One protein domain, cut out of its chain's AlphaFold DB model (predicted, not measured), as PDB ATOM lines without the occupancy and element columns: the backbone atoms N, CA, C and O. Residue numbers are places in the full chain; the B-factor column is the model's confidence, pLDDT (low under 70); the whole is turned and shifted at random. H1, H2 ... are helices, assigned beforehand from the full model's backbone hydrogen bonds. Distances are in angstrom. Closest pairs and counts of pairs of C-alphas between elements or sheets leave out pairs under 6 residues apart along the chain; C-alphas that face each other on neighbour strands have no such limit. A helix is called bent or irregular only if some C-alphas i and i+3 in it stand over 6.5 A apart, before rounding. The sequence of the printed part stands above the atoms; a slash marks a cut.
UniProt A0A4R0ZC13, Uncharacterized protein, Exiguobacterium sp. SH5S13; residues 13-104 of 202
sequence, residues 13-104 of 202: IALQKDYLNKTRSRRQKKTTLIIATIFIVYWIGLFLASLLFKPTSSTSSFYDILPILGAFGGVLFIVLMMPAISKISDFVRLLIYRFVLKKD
ATOM      1  N   ILE A  13     -49.129  14.756  28.364       84.31
ATOM      2  CA  ILE A  13     -48.684  14.463  26.994       84.31
ATOM      3  C   ILE A  13     -49.842  14.622  26.002       84.31
ATOM      4  O   ILE A  13     -49.637  15.166  24.915       84.31
ATOM      5  N   ALA A  14     -51.053  14.189  26.360       84.38
ATOM      6  CA  ALA A  14     -52.224  14.361  25.505       84.38
ATOM      7  C   ALA A  14     -52.586  15.840  25.313       84.38
ATOM      8  O   ALA A  14     -52.823  16.250  24.177       84.38
ATOM      9  N   LEU A  15     -52.535  16.648  26.378       84.06
ATOM     10  CA  LEU A  15     -52.726  18.098  26.296       84.06
ATOM     11  C   LEU A  15     -51.698  18.743  25.351       84.06
ATOM     12  O   LEU A  15     -52.062  19.499  24.453       84.06
ATOM     13  N   GLN A  16     -50.412  18.408  25.503       82.44
ATOM     14  CA  GLN A  16     -49.351  18.930  24.633       82.44
ATOM     15  C   GLN A  16     -49.542  18.501  23.174       82.44
ATOM     16  O   GLN A  16     -49.334  19.293  22.253       82.44
ATOM     17  N   LYS A  17     -49.979  17.262  22.941       84.00
ATOM     18  CA  LYS A  17     -50.268  16.750  21.599       84.00
ATOM     19  C   LYS A  17     -51.446  17.482  20.946       84.00
ATOM     20  O   LYS A  17     -51.326  17.869  19.782       84.00
ATOM     21  N   ASP A  18     -52.551  17.700  21.664       82.44
ATOM     22  CA  ASP A  18     -53.698  18.475  21.157       82.44
ATOM     23  C   ASP A  18     -53.289  19.923  20.849       82.44
ATOM     24  O   ASP A  18     -53.558  20.438  19.757       82.44
ATOM     25  N   TYR A  19     -52.540  20.546  21.762       79.56
ATOM     26  CA  TYR A  19     -52.017  21.895  21.579       79.56
ATOM     27  C   TYR A  19     -51.141  22.012  20.326       79.56
ATOM     28  O   TYR A  19     -51.343  22.917  19.508       79.56
ATOM     29  N   LEU A  20     -50.192  21.089  20.131       79.12
ATOM     30  CA  LEU A  20     -49.322  21.078  18.954       79.12
ATOM     31  C   LEU A  20     -50.120  20.857  17.669       79.12
ATOM     32  O   LEU A  20     -49.932  21.608  16.717       79.12
ATOM     33  N   ASN A  21     -51.060  19.911  17.644       76.81
ATOM     34  CA  ASN A  21     -51.884  19.646  16.461       76.81
ATOM     35  C   ASN A  21     -52.692  20.878  16.027       76.81
ATOM     36  O   ASN A  21     -52.684  21.259  14.850       76.81
ATOM     37  N   LYS A  22     -53.344  21.554  16.979       72.19
ATOM     38  CA  LYS A  22     -54.142  22.757  16.699       72.19
ATOM     39  C   LYS A  22     -53.285  23.951  16.312       72.19
ATOM     40  O   LYS A  22     -53.627  24.700  15.392       72.19
ATOM     41  N   THR A  23     -52.146  24.119  16.977       70.75
ATOM     42  CA  THR A  23     -51.203  25.196  16.664       70.75
ATOM     43  C   THR A  23     -50.558  24.972  15.302       70.75
ATOM     44  O   THR A  23     -50.384  25.925  14.545       70.75
ATOM     45  N   ARG A  24     -50.274  23.719  14.937       66.38
ATOM     46  CA  ARG A  24     -49.657  23.343  13.666       66.38
ATOM     47  C   ARG A  24     -50.527  23.694  12.471       66.38
ATOM     48  O   ARG A  24     -50.009  24.300  11.542       66.38
ATOM     49  N   SER A  25     -51.827  23.406  12.507       63.25
ATOM     50  CA  SER A  25     -52.743  23.783  11.416       63.25
ATOM     51  C   SER A  25     -52.716  25.297  11.147       63.25
ATOM     52  O   SER A  25     -52.590  25.741  10.005       63.25
ATOM     53  N   ARG A  26     -52.723  26.119  12.207       63.06
ATOM     54  CA  ARG A  26     -52.616  27.583  12.079       63.06
ATOM     55  C   ARG A  26     -51.224  28.040  11.648       63.06
ATOM     56  O   ARG A  26     -51.113  28.947  10.825       63.06
ATOM     57  N   ARG A  27     -50.170  27.432  12.196       63.41
ATOM     58  CA  ARG A  27     -48.779  27.771  11.874       63.41
ATOM     59  C   ARG A  27     -48.472  27.450  10.421       63.41
ATOM     60  O   ARG A  27     -47.942  28.312   9.743       63.41
ATOM     61  N   GLN A  28     -48.891  26.288   9.923       62.62
ATOM     62  CA  GLN A  28     -48.740  25.912   8.520       62.62
ATOM     63  C   GLN A  28     -49.415  26.928   7.595       62.62
ATOM     64  O   GLN A  28     -48.750  27.422   6.696       62.62
ATOM     65  N   LYS A  29     -50.662  27.337   7.878       63.00
ATOM     66  CA  LYS A  29     -51.365  28.370   7.092       63.00
ATOM     67  C   LYS A  29     -50.662  29.733   7.105       63.00
ATOM     68  O   LYS A  29     -50.553  30.379   6.069       63.00
ATOM     69  N   LYS A  30     -50.171  30.185   8.267       63.56
ATOM     70  CA  LYS A  30     -49.419  31.451   8.370       63.56
ATOM     71  C   LYS A  30     -48.069  31.370   7.662       63.56
ATOM     72  O   LYS A  30     -47.687  32.300   6.965       63.56
ATOM     73  N   THR A  31     -47.365  30.255   7.818       66.81
ATOM     74  CA  THR A  31     -46.073  30.005   7.183       66.81
ATOM     75  C   THR A  31     -46.203  29.949   5.664       66.81
ATOM     76  O   THR A  31     -45.425  30.611   4.990       66.81
ATOM     77  N   THR A  32     -47.209  29.262   5.111       65.12
ATOM     78  CA  THR A  32     -47.457  29.266   3.658       65.12
ATOM     79  C   THR A  32     -47.747  30.667   3.129       65.12
ATOM     80  O   THR A  32     -47.282  31.010   2.050       65.12
ATOM     81  N   LEU A  33     -48.465  31.491   3.898       64.94
ATOM     82  CA  LEU A  33     -48.788  32.865   3.510       64.94
ATOM     83  C   LEU A  33     -47.532  33.749   3.514       64.94
ATOM     84  O   LEU A  33     -47.256  34.405   2.519       64.94
ATOM     85  N   ILE A  34     -46.719  33.686   4.574       69.31
ATOM     86  CA  ILE A  34     -45.432  34.401   4.656       69.31
ATOM     87  C   ILE A  34     -44.501  33.985   3.512       69.31
ATOM     88  O   ILE A  34     -43.869  34.837   2.896       69.31
ATOM     89  N   ILE A  35     -44.433  32.691   3.195       66.75
ATOM     90  CA  ILE A  35     -43.617  32.186   2.088       66.75
ATOM     91  C   ILE A  35     -44.133  32.706   0.748       66.75
ATOM     92  O   ILE A  35     -43.331  33.174  -0.052       66.75
ATOM     93  N   ALA A  36     -45.447  32.671   0.505       69.25
ATOM     94  CA  ALA A  36     -46.033  33.240  -0.707       69.25
ATOM     95  C   ALA A  36     -45.694  34.734  -0.837       69.25
ATOM     96  O   ALA A  36     -45.323  35.188  -1.915       69.25
ATOM     97  N   THR A  37     -45.725  35.483   0.269       71.19
ATOM     98  CA  THR A  37     -45.302  36.888   0.298       71.19
ATOM     99  C   THR A  37     -43.815  37.052  -0.019       71.19
ATOM    100  O   THR A  37     -43.478  37.874  -0.863       71.19
ATOM    101  N   ILE A  38     -42.924  36.262   0.593       72.50
ATOM    102  CA  ILE A  38     -41.481  36.293   0.291       72.50
ATOM    103  C   ILE A  38     -41.237  35.973  -1.186       72.50
ATOM    104  O   ILE A  38     -40.428  36.634  -1.826       72.50
ATOM    105  N   PHE A  39     -41.965  35.002  -1.739       70.56
ATOM    106  CA  PHE A  39     -41.863  34.617  -3.141       70.56
ATOM    107  C   PHE A  39     -42.274  35.770  -4.063       70.56
ATOM    108  O   PHE A  39     -41.530  36.116  -4.975       70.56
ATOM    109  N   ILE A  40     -43.405  36.425  -3.786       74.06
ATOM    110  CA  ILE A  40     -43.873  37.598  -4.539       74.06
ATOM    111  C   ILE A  40     -42.852  38.742  -4.462       74.06
ATOM    112  O   ILE A  40     -42.491  39.307  -5.491       74.06
ATOM    113  N   VAL A  41     -42.346  39.059  -3.266       74.25
ATOM    114  CA  VAL A  41     -41.350  40.127  -3.072       74.25
ATOM    115  C   VAL A  41     -40.037  39.802  -3.787       74.25
ATOM    116  O   VAL A  41     -39.453  40.687  -4.408       74.25
ATOM    117  N   TYR A  42     -39.598  38.542  -3.759       74.50
ATOM    118  CA  TYR A  42     -38.413  38.088  -4.484       74.50
ATOM    119  C   TYR A  42     -38.575  38.267  -5.998       74.50
ATOM    120  O   TYR A  42     -37.696  38.843  -6.634       74.50
ATOM    121  N   TRP A  43     -39.715  37.863  -6.573       72.12
ATOM    122  CA  TRP A  43     -40.001  38.054  -8.001       72.12
ATOM    123  C   TRP A  43     -40.054  39.526  -8.407       72.12
ATOM    124  O   TRP A  43     -39.501  39.893  -9.441       72.12
ATOM    125  N   ILE A  44     -40.673  40.375  -7.583       75.00
ATOM    126  CA  ILE A  44     -40.709  41.824  -7.809       75.00
ATOM    127  C   ILE A  44     -39.289  42.400  -7.769       75.00
ATOM    128  O   ILE A  44     -38.903  43.132  -8.676       75.00
ATOM    129  N   GLY A  45     -38.487  42.038  -6.765       70.69
ATOM    130  CA  GLY A  45     -37.101  42.494  -6.646       70.69
ATOM    131  C   GLY A  45     -36.234  42.070  -7.833       70.69
ATOM    132  O   GLY A  45     -35.453  42.870  -8.339       70.69
ATOM    133  N   LEU A  46     -36.420  40.845  -8.323       71.06
ATOM    134  CA  LEU A  46     -35.697  40.310  -9.477       71.06
ATOM    135  C   LEU A  46     -36.117  41.002 -10.782       71.06
ATOM    136  O   LEU A  46     -35.265  41.334 -11.601       71.06
ATOM    137  N   PHE A  47     -37.410  41.293 -10.943       71.25
ATOM    138  CA  PHE A  47     -37.932  42.084 -12.060       71.25
ATOM    139  C   PHE A  47     -37.405  43.528 -12.054       71.25
ATOM    140  O   PHE A  47     -37.028  44.064 -13.092       71.25
ATOM    141  N   LEU A  48     -37.321  44.164 -10.882       68.94
ATOM    142  CA  LEU A  48     -36.705  45.488 -10.745       68.94
ATOM    143  C   LEU A  48     -35.197  45.453 -11.025       68.94
ATOM    144  O   LEU A  48     -34.679  46.339 -11.699       68.94
ATOM    145  N   ALA A  49     -34.492  44.423 -10.554       65.00
ATOM    146  CA  ALA A  49     -33.067  44.262 -10.813       65.00
ATOM    147  C   ALA A  49     -32.776  44.044 -12.306       65.00
ATOM    148  O   ALA A  49     -31.841  44.644 -12.827       65.00
ATOM    149  N   SER A  50     -33.592  43.262 -13.018       65.81
ATOM    150  CA  SER A  50     -33.421  43.048 -14.462       65.81
ATOM    151  C   SER A  50     -33.722  44.295 -15.301       65.81
ATOM    152  O   SER A  50     -33.151  44.459 -16.377       65.81
ATOM    153  N   LEU A  51     -34.572  45.203 -14.806       62.81
ATOM    154  CA  LEU A  51     -34.789  46.516 -15.418       62.81
ATOM    155  C   LEU A  51     -33.612  47.477 -15.190       62.81
ATOM    156  O   LEU A  51     -33.299  48.275 -16.074       62.81
ATOM    157  N   LEU A  52     -32.973  47.415 -14.018       60.84
ATOM    158  CA  LEU A  52     -31.887  48.323 -13.629       60.84
ATOM    159  C   LEU A  52     -30.510  47.878 -14.147       60.84
ATOM    160  O   LEU A  52     -29.685  48.724 -14.489       60.84
ATOM    161  N   PHE A  53     -30.264  46.572 -14.245       57.88
ATOM    162  CA  PHE A  53     -29.008  46.007 -14.734       57.88
ATOM    163  C   PHE A  53     -29.188  45.486 -16.166       57.88
ATOM    164  O   PHE A  53     -29.587  44.345 -16.391       57.88
ATOM    165  N   LYS A  54     -28.883  46.331 -17.161       56.91
ATOM    166  CA  LYS A  54     -28.771  45.888 -18.560       56.91
ATOM    167  C   LYS A  54     -27.542  44.980 -18.724       56.91
ATOM    168  O   LYS A  54     -26.472  45.352 -18.243       56.91
ATOM    169  N   PRO A  55     -27.650  43.844 -19.436       56.66
ATOM    170  CA  PRO A  55     -26.537  42.919 -19.605       56.66
ATOM    171  C   PRO A  55     -25.450  43.555 -20.478       56.66
ATOM    172  O   PRO A  55     -25.639  43.780 -21.675       56.66
ATOM    173  N   THR A  56     -24.303  43.864 -19.879       53.31
ATOM    174  CA  THR A  56     -23.107  44.309 -20.596       53.31
ATOM    175  C   THR A  56     -22.382  43.097 -21.176       53.31
ATOM    176  O   THR A  56     -21.676  42.392 -20.470       53.31
ATOM    177  N   SER A  57     -22.642  42.860 -22.462       56.72
ATOM    178  CA  SER A  57     -21.820  42.180 -23.478       56.72
ATOM    179  C   SER A  57     -20.836  41.060 -23.073       56.72
ATOM    180  O   SER A  57     -19.822  41.294 -22.427       56.72
ATOM    181  N   SER A  58     -21.063  39.911 -23.727       56.19
ATOM    182  CA  SER A  58     -20.081  39.061 -24.436       56.19
ATOM    183  C   SER A  58     -19.441  37.829 -23.788       56.19
ATOM    184  O   SER A  58     -18.529  37.276 -24.395       56.19
ATOM    185  N   THR A  59     -19.974  37.269 -22.702       54.59
ATOM    186  CA  THR A  59     -19.714  35.851 -22.372       54.59
ATOM    187  C   THR A  59     -20.967  35.180 -21.828       54.59
ATOM    188  O   THR A  59     -21.462  35.558 -20.776       54.59
ATOM    189  N   SER A  60     -21.488  34.232 -22.615       57.38
ATOM    190  CA  SER A  60     -22.505  33.221 -22.287       57.38
ATOM    191  C   SER A  60     -23.449  33.574 -21.131       57.38
ATOM    192  O   SER A  60     -23.244  33.190 -19.981       57.38
ATOM    193  N   SER A  61     -24.584  34.163 -21.507       60.12
ATOM    194  CA  SER A  61     -25.789  34.436 -20.707       60.12
ATOM    195  C   SER A  61     -26.272  33.290 -19.799       60.12
ATOM    196  O   SER A  61     -27.117  33.499 -18.939       60.12
ATOM    197  N   PHE A  62     -25.736  32.080 -19.953       56.59
ATOM    198  CA  PHE A  62     -25.995  30.924 -19.103       56.59
ATOM    199  C   PHE A  62     -25.334  31.013 -17.711       56.59
ATOM    200  O   PHE A  62     -25.922  30.554 -16.731       56.59
ATOM    201  N   TYR A  63     -24.144  31.616 -17.592       57.69
ATOM    202  CA  TYR A  63     -23.410  31.674 -16.316       57.69
ATOM    203  C   TYR A  63     -23.949  32.742 -15.360       57.69
ATOM    204  O   TYR A  63     -23.936  32.525 -14.151       57.69
ATOM    205  N   ASP A  64     -24.518  33.828 -15.885       65.81
ATOM    206  CA  ASP A  64     -25.134  34.887 -15.071       65.81
ATOM    207  C   ASP A  64     -26.465  34.447 -14.433       65.81
ATOM    208  O   ASP A  64     -26.878  34.968 -13.396       65.81
ATOM    209  N   ILE A  65     -27.139  33.449 -15.019       65.56
ATOM    210  CA  ILE A  65     -28.434  32.930 -14.546       65.56
ATOM    211  C   ILE A  65     -28.250  31.824 -13.493       65.56
ATOM    212  O   ILE A  65     -29.122  31.619 -12.646       65.56
ATOM    213  N   LEU A  66     -27.110  31.126 -13.495       62.31
ATOM    214  CA  LEU A  66     -26.825  30.003 -12.593       62.31
ATOM    215  C   LEU A  66     -26.951  30.344 -11.091       62.31
ATOM    216  O   LEU A  66     -27.571  29.563 -10.365       62.31
ATOM    217  N   PRO A  67     -26.433  31.489 -10.595       66.00
ATOM    218  CA  PRO A  67     -26.564  31.878  -9.191       66.00
ATOM    219  C   PRO A  67     -28.018  32.152  -8.796       66.00
ATOM    220  O   PRO A  67     -28.444  31.791  -7.699       66.00
ATOM    221  N   ILE A  68     -28.799  32.736  -9.710       70.50
ATOM    222  CA  ILE A  68     -30.229  33.010  -9.523       70.50
ATOM    223  C   ILE A  68     -31.012  31.695  -9.463       70.50
ATOM    224  O   ILE A  68     -31.864  31.518  -8.590       70.50
ATOM    225  N   LEU A  69     -30.692  30.748 -10.350       67.50
ATOM    226  CA  LEU A  69     -31.299  29.417 -10.372       67.50
ATOM    227  C   LEU A  69     -30.939  28.609  -9.116       67.50
ATOM    228  O   LEU A  69     -31.794  27.928  -8.551       67.50
ATOM    229  N   GLY A  70     -29.691  28.712  -8.651       70.06
ATOM    230  CA  GLY A  70     -29.213  28.076  -7.424       70.06
ATOM    231  C   GLY A  70     -29.882  28.645  -6.171       70.06
ATOM    232  O   GLY A  70     -30.354  27.885  -5.324       70.06
ATOM    233  N   ALA A  71     -30.009  29.972  -6.082       69.12
ATOM    234  CA  ALA A  71     -30.747  30.634  -5.008       69.12
ATOM    235  C   ALA A  71     -32.234  30.236  -5.016       69.12
ATOM    236  O   ALA A  71     -32.794  29.916  -3.966       69.12
ATOM    237  N   PHE A  72     -32.854  30.164  -6.200       70.25
ATOM    238  CA  PHE A  72     -34.230  29.693  -6.368       70.25
ATOM    239  C   PHE A  72     -34.401  28.243  -5.906       70.25
ATOM    240  O   PHE A  72     -35.294  27.951  -5.110       70.25
ATOM    241  N   GLY A  73     -33.519  27.345  -6.353       73.81
ATOM    242  CA  GLY A  73     -33.523  25.938  -5.959       73.81
ATOM    243  C   GLY A  73     -33.365  25.761  -4.449       73.81
ATOM    244  O   GLY A  73     -34.101  24.980  -3.848       73.81
ATOM    245  N   GLY A  74     -32.482  26.539  -3.817       71.38
ATOM    246  CA  GLY A  74     -32.280  26.522  -2.368       71.38
ATOM    247  C   GLY A  74     -33.514  26.973  -1.582       71.38
ATOM    248  O   GLY A  74     -33.946  26.282  -0.658       71.38
ATOM    249  N   VAL A  75     -34.130  28.094  -1.971       73.50
ATOM    250  CA  VAL A  75     -35.355  28.591  -1.320       73.50
ATOM    251  C   VAL A  75     -36.512  27.614  -1.524       73.50
ATOM    252  O   VAL A  75     -37.191  27.262  -0.559       73.50
ATOM    253  N   LEU A  76     -36.710  27.120  -2.750       73.25
ATOM    254  CA  LEU A  76     -37.762  26.156  -3.068       73.25
ATOM    255  C   LEU A  76     -37.587  24.855  -2.274       73.25
ATOM    256  O   LEU A  76     -38.558  24.324  -1.736       73.25
ATOM    257  N   PHE A  77     -36.349  24.375  -2.141       73.12
ATOM    258  CA  PHE A  77     -36.029  23.182  -1.365       73.12
ATOM    259  C   PHE A  77     -36.341  23.360   0.126       73.12
ATOM    260  O   PHE A  77     -37.008  22.511   0.720       73.12
ATOM    261  N   ILE A  78     -35.938  24.483   0.736       71.12
ATOM    262  CA  ILE A  78     -36.249  24.782   2.145       71.12
ATOM    263  C   ILE A  78     -37.766  24.848   2.360       71.12
ATOM    264  O   ILE A  78     -38.282  24.284   3.327       71.12
ATOM    265  N   VAL A  79     -38.493  25.487   1.441       71.81
ATOM    266  CA  VAL A  79     -39.958  25.594   1.486       71.81
ATOM    267  C   VAL A  79     -40.616  24.219   1.393       71.81
ATOM    268  O   VAL A  79     -41.498  23.906   2.196       71.81
ATOM    269  N   LEU A  80     -40.161  23.376   0.465       75.81
ATOM    270  CA  LEU A  80     -40.677  22.022   0.282       75.81
ATOM    271  C   LEU A  80     -40.402  21.136   1.507       75.81
ATOM    272  O   LEU A  80     -41.235  20.306   1.876       75.81
ATOM    273  N   MET A  81     -39.264  21.342   2.174       73.69
ATOM    274  CA  MET A  81     -38.879  20.607   3.381       73.69
ATOM    275  C   MET A  81     -39.550  21.130   4.656       73.69
ATOM    276  O   MET A  81     -39.665  20.395   5.638       73.69
ATOM    277  N   MET A  82     -40.053  22.364   4.675       70.31
ATOM    278  CA  MET A  82     -40.603  22.989   5.881       70.31
ATOM    279  C   MET A  82     -41.771  22.218   6.535       70.31
ATOM    280  O   MET A  82     -41.782  22.089   7.767       70.31
ATOM    281  N   PRO A  83     -42.734  21.632   5.789       70.69
ATOM    282  CA  PRO A  83     -43.753  20.764   6.373       70.69
ATOM    283  C   PRO A  83     -43.155  19.548   7.091       70.69
ATOM    284  O   PRO A  83     -43.643  19.182   8.162       70.69
ATOM    285  N   ALA A  84     -42.093  18.949   6.545       73.19
ATOM    286  CA  ALA A  84     -41.397  17.815   7.149       73.19
ATOM    287  C   ALA A  84     -40.594  18.238   8.390       73.19
ATOM    288  O   ALA A  84     -40.726  17.614   9.442       73.19
ATOM    289  N   ILE A  85     -39.867  19.355   8.315       72.56
ATOM    290  CA  ILE A  85     -39.124  19.926   9.451       72.56
ATOM    291  C   ILE A  85     -40.077  20.244  10.608       72.56
ATOM    292  O   ILE A  85     -39.797  19.895  11.754       72.56
ATOM    293  N   SER A  86     -41.242  20.838  10.319       70.69
ATOM    294  CA  SER A  86     -42.242  21.130  11.355       70.69
ATOM    295  C   SER A  86     -42.725  19.857  12.064       70.69
ATOM    296  O   SER A  86     -42.726  19.819  13.294       70.69
ATOM    297  N   LYS A  87     -43.018  18.782  11.311       70.81
ATOM    298  CA  LYS A  87     -43.406  17.470  11.862       70.81
ATOM    299  C   LYS A  87     -42.334  16.896  12.785       70.81
ATOM    300  O   LYS A  87     -42.654  16.449  13.883       70.81
ATOM    301  N   ILE A  88     -41.080  16.910  12.337       74.88
ATOM    302  CA  ILE A  88     -39.950  16.375  13.103       74.88
ATOM    303  C   ILE A  88     -39.750  17.200  14.375       74.88
ATOM    304  O   ILE A  88     -39.594  16.634  15.452       74.88
ATOM    305  N   SER A  89     -39.837  18.529  14.283       72.12
ATOM    306  CA  SER A  89     -39.677  19.407  15.444       72.12
ATOM    307  C   SER A  89     -40.748  19.177  16.518       72.12
ATOM    308  O   SER A  89     -40.423  19.141  17.705       72.12
ATOM    309  N   ASP A  90     -42.004  18.950  16.122       76.38
ATOM    310  CA  ASP A  90     -43.098  18.657  17.053       76.38
ATOM    311  C   ASP A  90     -42.916  17.276  17.705       76.38
ATOM    312  O   ASP A  90     -43.124  17.124  18.909       76.38
ATOM    313  N   PHE A  91     -42.463  16.281  16.934       77.31
ATOM    314  CA  PHE A  91     -42.145  14.947  17.448       77.31
ATOM    315  C   PHE A  91     -41.000  14.977  18.468       77.31
ATOM    316  O   PHE A  91     -41.129  14.424  19.561       77.31
ATOM    317  N   VAL A  92     -39.906  15.673  18.150       76.00
ATOM    318  CA  VAL A  92     -38.758  15.838  19.055       76.00
ATOM    319  C   VAL A  92     -39.179  16.557  20.337       76.00
ATOM    320  O   VAL A  92     -38.823  16.112  21.425       76.00
ATOM    321  N   ARG A  93     -39.999  17.613  20.240       78.69
ATOM    322  CA  ARG A  93     -40.552  18.297  21.422       78.69
ATOM    323  C   ARG A  93     -41.340  17.339  22.309       78.69
ATOM    324  O   ARG A  93     -41.087  17.301  23.510       78.69
ATOM    325  N   LEU A  94     -42.246  16.543  21.740       82.69
ATOM    326  CA  LEU A  94     -43.019  15.557  22.504       82.69
ATOM    327  C   LEU A  94     -42.126  14.503  23.170       82.69
ATOM    328  O   LEU A  94     -42.389  14.131  24.314       82.69
ATOM    329  N   LEU A  95     -41.064  14.045  22.500       80.31
ATOM    330  CA  LEU A  95     -40.097  13.125  23.099       80.31
ATOM    331  C   LEU A  95     -39.364  13.764  24.278       80.31
ATOM    332  O   LEU A  95     -39.310  13.155  25.344       80.31
ATOM    333  N   ILE A  96     -38.853  14.988  24.121       80.94
ATOM    334  CA  ILE A  96     -38.182  15.719  25.204       80.94
ATOM    335  C   ILE A  96     -39.132  15.876  26.396       80.94
ATOM    336  O   ILE A  96     -38.761  15.518  27.512       80.94
ATOM    337  N   TYR A  97     -40.375  16.313  26.166       80.81
ATOM    338  CA  TYR A  97     -41.384  16.405  27.226       80.81
ATOM    339  C   TYR A  97     -41.625  15.061  27.910       80.81
ATOM    340  O   TYR A  97     -41.659  15.000  29.134       80.81
ATOM    341  N   ARG A  98     -41.744  13.973  27.143       83.69
ATOM    342  CA  ARG A  98     -41.933  12.629  27.702       83.69
ATOM    343  C   ARG A  98     -40.755  12.205  28.573       83.69
ATOM    344  O   ARG A  98     -40.975  11.640  29.639       83.69
ATOM    345  N   PHE A  99     -39.524  12.487  28.153       82.19
ATOM    346  CA  PHE A  99     -38.330  12.184  28.941       82.19
ATOM    347  C   PHE A  99     -38.253  13.009  30.227       82.19
ATOM    348  O   PHE A  99     -37.940  12.449  31.275       82.19
ATOM    349  N   VAL A 100     -38.554  14.307  30.161       82.50
ATOM    350  CA  VAL A 100     -38.548  15.195  31.334       82.50
ATOM    351  C   VAL A 100     -39.633  14.782  32.327       82.50
ATOM    352  O   VAL A 100     -39.331  14.576  33.497       82.50
ATOM    353  N   LEU A 101     -40.868  14.573  31.861       81.25
ATOM    354  CA  LEU A 101     -41.994  14.179  32.715       81.25
ATOM    355  C   LEU A 101     -41.809  12.789  33.327       81.25
ATOM    356  O   LEU A 101     -42.206  12.569  34.462       81.25
ATOM    357  N   LYS A 102     -41.181  11.848  32.610       80.38
ATOM    358  CA  LYS A 102     -40.896  10.510  33.150       80.38
ATOM    359  C   LYS A 102     -39.849  10.533  34.270       80.38
ATOM    360  O   LYS A 102     -39.839   9.632  35.098       80.38
ATOM    361  N   LYS A 103     -38.960  11.530  34.280       79.31
ATOM    362  CA  LYS A 103     -37.978  11.737  35.356       79.31
ATOM    363  C   LYS A 103     -38.550  12.512  36.546       79.31
ATOM    364  O   LYS A 103     -37.874  12.627  37.563       79.31
ATOM    365  N   ASP A 104     -39.752  13.064  36.413       77.44
ATOM    366  CA  ASP A 104     -40.393  13.842  37.460       77.44
ATOM    367  C   ASP A 104     -41.174  12.915  38.407       77.44
ATOM    368  O   ASP A 104     -42.252  12.421  38.079       77.44
TER     369      ASP A 104
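This is residues 13 to 104 of the 202 residues of an uncharacterized protein of Exiguobacterium sp. SH5S13 (UniProt A0A4R0ZC13). What shape is it? Long helix H1 and long, bent helix H2 run side by side, opposite ways, in a rod of 69 by 22 by 16 A. What builds it? The printed part has 92 residues with two named helices, H1 then H2, and no named strand; it is all helix and extended, with a radius of gyration of the C-alphas of 20.9 A.

Is the longest helix straight? H2, residues 61 to 102, was assigned as one helix by its hydrogen bonds but is bent, C-alphas 80 and 83 being 6.9 A apart. Arm H2a, residues 61 to 80, is irregular, C-alphas 64 and 67 being 6.8 A apart. What touches? H1, residues 13 to 52, touches arm H2b, residues 83 to 102, with residues 13 to 28 alone; the closest C-alphas, those of Leu 20 and Asp 90, are 6.9 A apart. Every O i to N i+4 pair is within hydrogen-bond range in H2b, 35 of 36 in H1 and 13 of 16 in H2a.

Where does H1 begin? It begins at C-alpha 13, (-48.684, 14.463, 26.994), and is 55.5 A long. Where does H2b end? It ends at C-alpha 102, (-40.896, 10.510, 33.150).

Is there a cut? The printed part has no cut, and the H1 to H2 link is short. Where is confidence low? The pLDDT is under 70 at residues 24 to 36, 48 to 67, 69 and 71.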